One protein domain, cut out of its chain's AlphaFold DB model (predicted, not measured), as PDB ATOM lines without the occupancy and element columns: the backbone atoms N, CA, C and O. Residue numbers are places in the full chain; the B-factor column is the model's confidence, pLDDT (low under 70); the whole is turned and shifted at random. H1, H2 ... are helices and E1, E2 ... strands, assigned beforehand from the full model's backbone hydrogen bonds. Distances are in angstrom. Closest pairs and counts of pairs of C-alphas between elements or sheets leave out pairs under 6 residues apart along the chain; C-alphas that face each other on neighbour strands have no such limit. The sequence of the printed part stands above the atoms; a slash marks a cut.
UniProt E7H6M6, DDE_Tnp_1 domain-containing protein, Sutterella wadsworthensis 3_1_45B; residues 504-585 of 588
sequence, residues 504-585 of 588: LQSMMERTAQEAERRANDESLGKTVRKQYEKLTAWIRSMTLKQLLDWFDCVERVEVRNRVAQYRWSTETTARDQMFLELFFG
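What this domain is: This is residues 504 to 585 of the 588 residues of the protein "DDE_Tnp_1 domain-containing protein" of Sutterella wadsworthensis 3_1_45B (UniProt E7H6M6). Two long helices, H1 and H2, form a helical hairpin, the shorter helix H4 crosses one side of it, and a slender two-stranded hairpin, E1 and E2, reaches away from the helices, with residues 560 to 565 at its tip standing free. H3, just after H2, leads into this arm. The printed part has 82 residues, with four named helices and two named strands in the order H1, H2, H3, E1, E2, H4; the sheet has the order E1 - E2 and is antiparallel, and the class is mostly helix. The whole is loose, with a radius of gyration of the C-alphas of 15.8 A, and elongated, spanning 53 by 30 by 17 A, with the strand arm adding to the length.

Where its parts are: H1 is residues 504 to 519, 22.1 A from first to last C-alpha, and begins with C-alpha 504 at (-10.990, -1.709, 32.921). H2 is residues 526 to 541, 22.7 A long. H3, residues 544 to 552, measures 12.1 A. E1 is residues 555 to 560, 16.1 A, ending with C-alpha 560 at (-29.362, 11.784, 8.036). E2 is residues 565 to 569, 13.6 A. H4, residues 574 to 585, is 16.0 A long and ends with C-alpha 585 at (-6.551, -5.976, 20.121).

How they stand to each other: H1 is the hub and touches H2, H3 and H4. H1 and H2 are a helical hairpin at a shallow tilt of 26 degrees, opposite ways; their closest C-alphas, of Ala 519 and Arg 529, are 4.3 A apart. H4, with residues 579 to 583 alone, touches H1 at a steep tilt of 65 degrees, opposite ways; the closest C-alphas, of Thr 511 and Phe 583, are 5.6 A apart. H4 touches H2 with residues 575 to 579 alone, about perpendicular at 76 degrees; the closest C-alphas, of Leu 535 and Arg 575, are 6.5 A apart. H1, with residues 504 to 508 alone, only just touches H3, with 3 pairs of C-alphas within 8 A; the closest, of Gln 505 and Leu 544, are 6.5 A apart. H3 and H4 are apart. E1 and E2 form an antiparallel hairpin at 170 degrees, with N 557 and O 568, and N 559 and O 566, within hydrogen-bond range, each at 2.9 A. H1 and H2 are apart from both strands. In H1, H2, H3 and H4 every O i to N i+4 pair is within hydrogen-bond range.

The domain as a whole: The two C-alphas farthest apart, of Glu 522 and Arg 562, are 53.0 A apart. The printed part has no cut. The link H1 to H2 is short, the other links are tight, and no link is long. The mean pLDDT of the printed part is 87.4; residues 560 to 567 and residue 571 are under 70.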
ATOM      1  N   LEU A 504     -11.590  -2.869  33.580       92.69
ATOM      2  CA  LEU A 504     -10.990  -1.709  32.921       92.69
ATOM      3  C   LEU A 504      -9.594  -1.389  33.461       92.69
ATOM      4  O   LEU A 504      -8.684  -1.148  32.677       92.69
ATOM      5  N   GLN A 505      -9.401  -1.424  34.784       90.44
ATOM      6  CA  GLN A 505      -8.077  -1.238  35.384       90.44
ATOM      7  C   GLN A 505      -7.098  -2.333  34.949       90.44
ATOM      8  O   GLN A 505      -5.952  -2.035  34.627       90.44
ATOM      9  N   SER A 506      -7.554  -3.587  34.918       89.25
ATOM     10  CA  SER A 506      -6.723  -4.714  34.486       89.25
ATOM     11  C   SER A 506      -6.340  -4.599  33.011       89.25
ATOM     12  O   SER A 506      -5.188  -4.840  32.667       89.25
ATOM     13  N   MET A 507      -7.277  -4.200  32.149       92.56
ATOM     14  CA  MET A 507      -7.027  -3.982  30.723       92.56
ATOM     15  C   MET A 507      -6.089  -2.796  30.497       92.56
ATOM     16  O   MET A 507      -5.118  -2.932  29.771       92.56
ATOM     17  N   MET A 508      -6.307  -1.673  31.185       93.31
ATOM     18  CA  MET A 508      -5.423  -0.505  31.128       93.31
ATOM     19  C   MET A 508      -3.976  -0.853  31.515       93.31
ATOM     20  O   MET A 508      -3.041  -0.408  30.851       93.31
ATOM     21  N   GLU A 509      -3.785  -1.667  32.558       91.69
ATOM     22  CA  GLU A 509      -2.459  -2.132  32.977       91.69
ATOM     23  C   GLU A 509      -1.821  -3.067  31.936       91.69
ATOM     24  O   GLU A 509      -0.651  -2.894  31.603       91.69
ATOM     25  N   ARG A 510      -2.582  -4.010  31.363       92.75
ATOM     26  CA  ARG A 510      -2.082  -4.876  30.277       92.75
ATOM     27  C   ARG A 510      -1.694  -4.072  29.039       92.75
ATOM     28  O   ARG A 510      -0.579  -4.219  28.554       92.75
ATOM     29  N   THR A 511      -2.532  -3.121  28.629       95.69
ATOM     30  CA  THR A 511      -2.233  -2.190  27.536       95.69
ATOM     31  C   THR A 511      -0.943  -1.402  27.803       95.69
ATOM     32  O   THR A 511      -0.140  -1.202  26.891       95.69
ATOM     33  N   ALA A 512      -0.696  -0.977  29.049       95.88
ATOM     34  CA  ALA A 512       0.556  -0.315  29.421       95.88
ATOM     35  C   ALA A 512       1.772  -1.250  29.309       95.88
ATOM     36  O   ALA A 512       2.829  -0.816  28.844       95.88
ATOM     37  N   GLN A 513       1.624  -2.512  29.723       95.50
ATOM     38  CA  GLN A 513       2.667  -3.539  29.642       95.50
ATOM     39  C   GLN A 513       2.985  -3.918  28.193       95.50
ATOM     40  O   GLN A 513       4.155  -3.997  27.832       95.50
ATOM     41  N   GLU A 514       1.978  -4.086  27.338       95.62
ATOM     42  CA  GLU A 514       2.184  -4.365  25.915       95.62
ATOM     43  C   GLU A 514       2.812  -3.164  25.196       95.62
ATOM     44  O   GLU A 514       3.741  -3.331  24.402       95.62
ATOM     45  N   ALA A 515       2.395  -1.936  25.525       95.75
ATOM     46  CA  ALA A 515       3.068  -0.734  25.041       95.75
ATOM     47  C   ALA A 515       4.544  -0.703  25.481       95.75
ATOM     48  O   ALA A 515       5.422  -0.428  24.667       95.75
ATOM     49  N   GLU A 516       4.845  -1.052  26.736       96.62
ATOM     50  CA  GLU A 516       6.222  -1.128  27.245       96.62
ATOM     51  C   GLU A 516       7.030  -2.237  26.557       96.62
ATOM     52  O   GLU A 516       8.203  -2.049  26.228       96.62
ATOM     53  N   ARG A 517       6.407  -3.382  26.263       96.19
ATOM     54  CA  ARG A 517       7.036  -4.466  25.503       96.19
ATOM     55  C   ARG A 517       7.413  -3.996  24.098       96.19
ATOM     56  O   ARG A 517       8.555  -4.182  23.688       96.19
ATOM     57  N   ARG A 518       6.492  -3.339  23.384       95.12
ATOM     58  CA  ARG A 518       6.746  -2.787  22.039       95.12
ATOM     59  C   ARG A 518       7.754  -1.638  22.057       95.12
ATOM     60  O   ARG A 518       8.532  -1.498  21.118       95.12
ATOM     61  N   ALA A 519       7.801  -0.843  23.122       94.62
ATOM     62  CA  ALA A 519       8.838   0.172  23.308       94.62
ATOM     63  C   ALA A 519      10.252  -0.440  23.348       94.62
ATOM     64  O   ALA A 519      11.194   0.150  22.818       94.62
ATOM     65  N   ASN A 520      10.387  -1.643  23.912       95.00
ATOM     66  CA  ASN A 520      11.656  -2.357  24.056       95.00
ATOM     67  C   ASN A 520      11.961  -3.345  22.911       95.00
ATOM     68  O   ASN A 520      13.008  -3.987  22.927       95.00
ATOM     69  N   ASP A 521      11.086  -3.468  21.909       94.50
ATOM     70  CA  ASP A 521      11.255  -4.408  20.795       94.50
ATOM     71  C   ASP A 521      12.243  -3.868  19.748       94.50
ATOM     72  O   ASP A 521      11.925  -2.974  18.958       94.50
ATOM     73  N   GLU A 522      13.462  -4.414  19.729       94.25
ATOM     74  CA  GLU A 522      14.538  -3.980  18.828       94.25
ATOM     75  C   GLU A 522      14.224  -4.178  17.339       94.25
ATOM     76  O   GLU A 522      14.841  -3.511  16.504       94.25
ATOM     77  N   SER A 523      13.250  -5.029  16.993       94.75
ATOM     78  CA  SER A 523      12.798  -5.202  15.607       94.75
ATOM     79  C   SER A 523      12.039  -3.980  15.074       94.75
ATOM     80  O   SER A 523      11.962  -3.771  13.861       94.75
ATOM     81  N   LEU A 524      11.517  -3.129  15.967       92.56
ATOM     82  CA  LEU A 524      10.799  -1.912  15.612       92.56
ATOM     83  C   LEU A 524      11.747  -0.722  15.408       92.56
ATOM     84  O   LEU A 524      12.706  -0.474  16.152       92.56
ATOM     85  N   GLY A 525      11.420   0.104  14.411       95.19
ATOM     86  CA  GLY A 525      12.146   1.339  14.130       95.19
ATOM     87  C   GLY A 525      12.181   2.286  15.339       95.19
ATOM     88  O   GLY A 525      11.208   2.413  16.083       95.19
ATOM     89  N   LYS A 526      13.295   3.012  15.515       94.69
ATOM     90  CA  LYS A 526      13.535   3.912  16.665       94.69
ATOM     91  C   LYS A 526      12.395   4.911  16.916       94.69
ATOM     92  O   LYS A 526      12.071   5.207  18.062       94.69
ATOM     93  N   THR A 527      11.783   5.429  15.852       94.62
ATOM     94  CA  THR A 527      10.651   6.363  15.948       94.62
ATOM     95  C   THR A 527       9.413   5.706  16.558       94.62
ATOM     96  O   THR A 527       8.780   6.311  17.420       94.62
ATOM     97  N   VAL A 528       9.101   4.470  16.155       93.38
ATOM     98  CA  VAL A 528       7.943   3.702  16.641       93.38
ATOM     99  C   VAL A 528       8.134   3.329  18.108       93.38
ATOM    100  O   VAL A 528       7.247   3.567  18.922       93.38
ATOM    101  N   ARG A 529       9.332   2.859  18.478       95.56
ATOM    102  CA  ARG A 529       9.678   2.596  19.883       95.56
ATOM    103  C   ARG A 529       9.452   3.818  20.772       95.56
ATOM    104  O   ARG A 529       8.756   3.728  21.775       95.56
ATOM    105  N   LYS A 530       9.914   4.995  20.338       96.12
ATOM    106  CA  LYS A 530       9.710   6.258  21.066       96.12
ATOM    107  C   LYS A 530       8.234   6.664  21.191       96.12
ATOM    108  O   LYS A 530       7.870   7.364  22.135       96.12
ATOM    109  N   GLN A 531       7.378   6.286  20.241       95.94
ATOM    110  CA  GLN A 531       5.931   6.504  20.361       95.94
ATOM    111  C   GLN A 531       5.330   5.602  21.443       95.94
ATOM    112  O   GLN A 531       4.576   6.102  22.275       95.94
ATOM    113  N   TYR A 532       5.720   4.324  21.487       97.19
ATOM    114  CA  TYR A 532       5.291   3.400  22.538       97.19
ATOM    115  C   TYR A 532       5.816   3.793  23.926       97.19
ATOM    116  O   TYR A 532       5.039   3.794  24.871       97.19
ATOM    117  N   GLU A 533       7.065   4.256  24.053       96.50
ATOM    118  CA  GLU A 533       7.596   4.797  25.319       96.50
ATOM    119  C   GLU A 533       6.721   5.943  25.859       96.50
ATOM    120  O   GLU A 533       6.366   5.985  27.039       96.50
ATOM    121  N   LYS A 534       6.334   6.878  24.978       96.88
ATOM    122  CA  LYS A 534       5.433   7.985  25.331       96.88
ATOM    123  C   LYS A 534       4.033   7.497  25.688       96.88
ATOM    124  O   LYS A 534       3.416   8.073  26.581       96.88
ATOM    125  N   LEU A 535       3.531   6.480  24.990       96.62
ATOM    126  CA  LEU A 535       2.236   5.874  25.277       96.62
ATOM    127  C   LEU A 535       2.239   5.224  26.666       96.62
ATOM    128  O   LEU A 535       1.369   5.543  27.469       96.62
ATOM    129  N   THR A 536       3.248   4.413  26.994       97.12
ATOM    130  CA  THR A 536       3.411   3.800  28.321       97.12
ATOM    131  C   THR A 536       3.453   4.857  29.421       97.12
ATOM    132  O   THR A 536       2.732   4.744  30.412       97.12
ATOM    133  N   ALA A 537       4.257   5.913  29.243       96.62
ATOM    134  CA  ALA A 537       4.340   7.008  30.209       96.62
ATOM    135  C   ALA A 537       2.992   7.728  30.385       96.62
ATOM    136  O   ALA A 537       2.613   8.057  31.507       96.62
ATOM    137  N   TRP A 538       2.253   7.940  29.291       96.81
ATOM    138  CA  TRP A 538       0.929   8.555  29.328       96.81
ATOM    139  C   TRP A 538      -0.085   7.678  30.071       96.81
ATOM    140  O   TRP A 538      -0.689   8.167  31.024       96.81
ATOM    141  N   ILE A 539      -0.202   6.387  29.731       95.69
ATOM    142  CA  ILE A 539      -1.128   5.459  30.406       95.69
ATOM    143  C   ILE A 539      -0.823   5.410  31.909       95.69
ATOM    144  O   ILE A 539      -1.720   5.608  32.724       95.69
ATOM    145  N   ARG A 540       0.451   5.232  32.291       94.75
ATOM    146  CA  ARG A 540       0.872   5.152  33.704       94.75
ATOM    147  C   ARG A 540       0.689   6.453  34.487       94.75
ATOM    148  O   ARG A 540       0.651   6.419  35.713       94.75
ATOM    149  N   SER A 541       0.589   7.592  33.803       95.12
ATOM    150  CA  SER A 541       0.342   8.891  34.441       95.12
ATOM    151  C   SER A 541      -1.134   9.154  34.752       95.12
ATOM    152  O   SER A 541      -1.439  10.077  35.508       95.12
ATOM    153  N   MET A 542      -2.050   8.372  34.174       92.00
ATOM    154  CA  MET A 542      -3.487   8.590  34.295       92.00
ATOM    155  C   MET A 542      -4.122   7.637  35.302       92.00
ATOM    156  O   MET A 542      -3.753   6.476  35.437       92.00
ATOM    157  N   THR A 543      -5.148   8.128  35.990       90.12
ATOM    158  CA  THR A 543      -6.126   7.273  36.669       90.12
ATOM    159  C   THR A 543      -7.160   6.759  35.666       90.12
ATOM    160  O   THR A 543      -7.393   7.389  34.633       90.12
ATOM    161  N   LEU A 544      -7.856   5.664  35.996       90.00
ATOM    162  CA  LEU A 544      -8.946   5.155  35.153       90.00
ATOM    163  C   LEU A 544     -10.017   6.226  34.888       90.00
ATOM    164  O   LEU A 544     -10.481   6.350  33.763       90.00
ATOM    165  N   LYS A 545     -10.378   7.033  35.896       89.06
ATOM    166  CA  LYS A 545     -11.358   8.111  35.709       89.06
ATOM    167  C   LYS A 545     -10.874   9.124  34.668       89.06
ATOM    168  O   LYS A 545     -11.607   9.434  33.744       89.06
ATOM    169  N   GLN A 546      -9.631   9.591  34.786       92.31
ATOM    170  CA  GLN A 546      -9.060  10.534  33.819       92.31
ATOM    171  C   GLN A 546      -9.006   9.942  32.407       92.31
ATOM    172  O   GLN A 546      -9.182  10.674  31.440       92.31
ATOM    173  N   LEU A 547      -8.750   8.636  32.282       93.69
ATOM    174  CA  LEU A 547      -8.751   7.944  30.995       93.69
ATOM    175  C   LEU A 547     -10.159   7.914  30.385       93.69
ATOM    176  O   LEU A 547     -10.320   8.221  29.207       93.69
ATOM    177  N   LEU A 548     -11.178   7.581  31.181       93.44
ATOM    178  CA  LEU A 548     -12.567   7.601  30.724       93.44
ATOM    179  C   LEU A 548     -13.001   9.024  30.352       93.44
ATOM    180  O   LEU A 548     -13.510   9.203  29.255       93.44
ATOM    181  N   ASP A 549     -12.701  10.033  31.178       91.38
ATOM    182  CA  ASP A 549     -12.973  11.448  30.874       91.38
ATOM    183  C   ASP A 549     -12.286  11.889  29.558       91.38
ATOM    184  O   ASP A 549     -12.862  12.634  28.764       91.38
ATOM    185  N   TRP A 550     -11.060  11.408  29.297       92.25
ATOM    186  CA  TRP A 550     -10.318  11.695  28.063       92.25
ATOM    187  C   TRP A 550     -11.040  11.161  26.820       92.25
ATOM    188  O   TRP A 550     -11.176  11.875  25.826       92.25
ATOM    189  N   PHE A 551     -11.521   9.917  26.874       91.62
ATOM    190  CA  PHE A 551     -12.244   9.297  25.761       91.62
ATOM    191  C   PHE A 551     -13.730   9.672  25.705       91.62
ATOM    192  O   PHE A 551     -14.360   9.477  24.667       91.62
ATOM    193  N   ASP A 552     -14.290  10.261  26.761       89.62
ATOM    194  CA  ASP A 552     -15.660  10.785  26.764       89.62
ATOM    195  C   ASP A 552     -15.844  11.922  25.749       89.62
ATOM    196  O   ASP A 552     -16.904  12.087  25.154       89.62
ATOM    197  N   CYS A 553     -14.765  12.653  25.457       84.06
ATOM    198  CA  CYS A 553     -14.747  13.715  24.451       84.06
ATOM    199  C   CYS A 553     -14.902  13.196  23.008       84.06
ATOM    200  O   CYS A 553     -15.031  13.998  22.080       84.06
ATOM    201  N   VAL A 554     -14.856  11.876  22.791       82.50
ATOM    202  CA  VAL A 554     -15.043  11.274  21.468       82.50
ATOM    203  C   VAL A 554     -16.532  11.194  21.147       82.50
ATOM    204  O   VAL A 554     -17.266  10.341  21.660       82.50
ATOM    205  N   GLU A 555     -16.968  12.068  20.247       83.38
ATOM    206  CA  GLU A 555     -18.347  12.153  19.785       83.38
ATOM    207  C   GLU A 555     -18.506  11.461  18.434       83.38
ATOM    208  O   GLU A 555     -17.703  11.629  17.516       83.38
ATOM    209  N   ARG A 556     -19.604  10.729  18.281       81.31
ATOM    210  CA  ARG A 556     -20.131  10.267  17.006       81.31
ATOM    211  C   ARG A 556     -21.242  11.211  16.569       81.31
ATOM    212  O   ARG A 556     -22.235  11.377  17.278       81.31
ATOM    213  N   VAL A 557     -21.100  11.777  15.376       78.56
ATOM    214  CA  VAL A 557     -22.143  12.583  14.739       78.56
ATOM    215  C   VAL A 557     -22.743  11.777  13.597       78.56
ATOM    216  O   VAL A 557     -22.054  11.411  12.644       78.56
ATOM    217  N   GLU A 558     -24.036  11.486  13.703       76.69
ATOM    218  CA  GLU A 558     -24.820  10.894  12.625       76.69
ATOM    219  C   GLU A 558     -25.743  11.960  12.037       76.69
ATOM    220  O   GLU A 558     -26.623  12.485  12.722       76.69
ATOM    221  N   VAL A 559     -25.548  12.275  10.755       74.19
ATOM    222  CA  VAL A 559     -26.417  13.180   9.998       74.19
ATOM    223  C   VAL A 559     -27.158  12.375   8.950       74.19
ATOM    224  O   VAL A 559     -26.552  11.769   8.064       74.19
ATOM    225  N   ARG A 560     -28.487  12.383   9.042       69.94
ATOM    226  CA  ARG A 560     -29.362  11.784   8.036       69.94
ATOM    227  C   ARG A 560     -30.010  12.885   7.212       69.94
ATOM    228  O   ARG A 560     -30.570  13.837   7.753       69.94
ATOM    229  N   ASN A 561     -29.929  12.743   5.894       67.00
ATOM    230  CA  ASN A 561     -30.709  13.527   4.944       67.00
ATOM    231  C   ASN A 561     -31.411  12.584   3.947       67.00
ATOM    232  O   ASN A 561     -31.282  11.365   4.029       67.00
ATOM    233  N   ARG A 562     -32.167  13.137   2.993       50.91
ATOM    234  CA  ARG A 562     -32.945  12.352   2.012       50.91
ATOM    235  C   ARG A 562     -32.122  11.474   1.060       50.91
ATOM    236  O   ARG A 562     -32.710  10.641   0.381       50.91
ATOM    237  N   VAL A 563     -30.814  11.695   0.953       48.22
ATOM    238  CA  VAL A 563     -29.951  11.121  -0.094       48.22
ATOM    239  C   VAL A 563     -28.823  10.271   0.499       48.22
ATOM    240  O   VAL A 563     -28.352   9.347  -0.155       48.22
ATOM    241  N   ALA A 564     -28.397  10.554   1.731       46.34
ATOM    242  CA  ALA A 564     -27.274   9.887   2.371       46.34
ATOM    243  C   ALA A 564     -27.358   9.934   3.905       46.34
ATOM    244  O   ALA A 564     -27.917  10.855   4.510       46.34
ATOM    245  N   GLN A 565     -26.737   8.933   4.525       62.94
ATOM    246  CA  GLN A 565     -26.392   8.920   5.940       62.94
ATOM    247  C   GLN A 565     -24.884   9.132   6.046       62.94
ATOM    248  O   GLN A 565     -24.105   8.322   5.546       62.94
ATOM    249  N   TYR A 566     -24.480  10.224   6.686       60.53
ATOM    250  CA  TYR A 566     -23.079  10.494   6.986       60.53
ATOM    251  C   TYR A 566     -22.835  10.221   8.465       60.53
ATOM    252  O   TYR A 566     -23.615  10.641   9.322       60.53
ATOM    253  N   ARG A 567     -21.749   9.508   8.756       62.50
ATOM    254  CA  ARG A 567     -21.296   9.220  10.113       62.50
ATOM    255  C   ARG A 567     -19.817   9.541  10.197       62.50
ATOM    256  O   ARG A 567     -19.035   9.025   9.404       62.50
ATOM    257  N   TRP A 568     -19.452  10.367  11.163       71.19
ATOM    258  CA  TRP A 568     -18.059  10.629  11.495       71.19
ATOM    259  C   TRP A 568     -17.890  10.688  13.009       71.19
ATOM    260  O   TRP A 568     -18.845  10.940  13.750       71.19
ATOM    261  N   SER A 569     -16.674  10.416  13.458       71.62
ATOM    262  CA  SER A 569     -16.238  10.579  14.841       71.62
ATOM    263  C   SER A 569     -15.328  11.803  14.943       71.62
ATOM    264  O   SER A 569     -14.676  12.169  13.963       71.62
ATOM    265  N   THR A 570     -15.300  12.458  16.102       71.25
ATOM    266  CA  THR A 570     -14.327  13.523  16.377       71.25
ATOM    267  C   THR A 570     -12.895  12.985  16.326       71.25
ATOM    268  O   THR A 570     -12.654  11.788  16.490       71.25
ATOM    269  N   GLU A 571     -11.942  13.875  16.053       62.81
ATOM    270  CA  GLU A 571     -10.548  13.511  15.807       62.81
ATOM    271  C   GLU A 571      -9.905  12.841  17.034       62.81
ATOM    272  O   GLU A 571      -9.884  13.398  18.129       62.81
ATOM    273  N   THR A 572      -9.349  11.646  16.835       75.62
ATOM    274  CA  THR A 572      -8.463  10.960  17.787       75.62
ATOM    275  C   THR A 572      -7.015  11.217  17.391       75.62
ATOM    276  O   THR A 572      -6.683  11.135  16.206       75.62
ATOM    277  N   THR A 573      -6.123  11.472  18.347       86.81
ATOM    278  CA  THR A 573      -4.696  11.612  18.024       86.81
ATOM    279  C   THR A 573      -4.084  10.261  17.633       86.81
ATOM    280  O   THR A 573      -4.611   9.204  17.976       86.81
ATOM    281  N   ALA A 574      -2.920  10.270  16.972       87.06
ATOM    282  CA  ALA A 574      -2.191   9.033  16.663       87.06
ATOM    283  C   ALA A 574      -1.871   8.207  17.926       87.06
ATOM    284  O   ALA A 574      -1.906   6.984  17.894       87.06
ATOM    285  N   ARG A 575      -1.606   8.870  19.063       92.44
ATOM    286  CA  ARG A 575      -1.409   8.192  20.354       92.44
ATOM    287  C   ARG A 575      -2.691   7.501  20.819       92.44
ATOM    288  O   ARG A 575      -2.617   6.382  21.313       92.44
ATOM    289  N   ASP A 576      -3.839   8.159  20.673       91.62
ATOM    290  CA  ASP A 576      -5.125   7.591  21.088       91.62
ATOM    291  C   ASP A 576      -5.484   6.379  20.215       91.62
ATOM    292  O   ASP A 576      -5.947   5.374  20.737       91.62
ATOM    293  N   GLN A 577      -5.185   6.417  18.913       90.19
ATOM    294  CA  GLN A 577      -5.340   5.257  18.026       90.19
ATOM    295  C   GLN A 577      -4.450   4.090  18.454       90.19
ATOM    296  O   GLN A 577      -4.953   2.985  18.621       90.19
ATOM    297  N   MET A 578      -3.165   4.343  18.733       93.00
ATOM    298  CA  MET A 578      -2.264   3.308  19.257       93.00
ATOM    299  C   MET A 578      -2.777   2.715  20.574       93.00
ATOM    300  O   MET A 578      -2.683   1.509  20.781       93.00
ATOM    301  N   PHE A 579      -3.326   3.545  21.470       94.69
ATOM    302  CA  PHE A 579      -3.950   3.062  22.698       94.69
ATOM    303  C   PHE A 579      -5.132   2.136  22.393       94.69
ATOM    304  O   PHE A 579      -5.164   1.023  22.904       94.69
ATOM    305  N   LEU A 580      -6.082   2.578  21.562       92.62
ATOM    306  CA  LEU A 580      -7.289   1.812  21.245       92.62
ATOM    307  C   LEU A 580      -6.960   0.505  20.510       92.62
ATOM    308  O   LEU A 580      -7.576  -0.516  20.794       92.62
ATOM    309  N   GLU A 581      -5.970   0.508  19.615       92.38
ATOM    310  CA  GLU A 581      -5.482  -0.698  18.936       92.38
ATOM    311  C   GLU A 581      -4.969  -1.745  19.925       92.38
ATOM    312  O   GLU A 581      -5.322  -2.916  19.814       92.38
ATOM    313  N   LEU A 582      -4.164  -1.333  20.909       93.69
ATOM    314  CA  LEU A 582      -3.694  -2.239  21.954       93.69
ATOM    315  C   LEU A 582      -4.831  -2.656  22.896       93.69
ATOM    316  O   LEU A 582      -4.956  -3.827  23.228       93.69
ATOM    317  N   PHE A 583      -5.686  -1.712  23.293       93.38
ATOM    318  CA  PHE A 583      -6.761  -1.954  24.253       93.38
ATOM    319  C   PHE A 583      -7.821  -2.928  23.724       93.38
ATOM    320  O   PHE A 583      -8.286  -3.784  24.472       93.38
ATOM    321  N   PHE A 584      -8.202  -2.813  22.445       91.38
ATOM    322  CA  PHE A 584      -9.178  -3.706  21.808       91.38
ATOM    323  C   PHE A 584      -8.542  -4.958  21.184       91.38
ATOM    324  O   PHE A 584      -9.215  -5.979  21.035       91.38
ATOM    325  N   GLY A 585      -7.263  -4.890  20.800       80.75
ATOM    326  CA  GLY A 585      -6.551  -5.976  20.121       80.75
ATOM    327  C   GLY A 585      -6.196  -7.170  21.010       80.75
ATOM    328  O   GLY A 585      -5.890  -8.234  20.489       80.75
TER     329      GLY A 585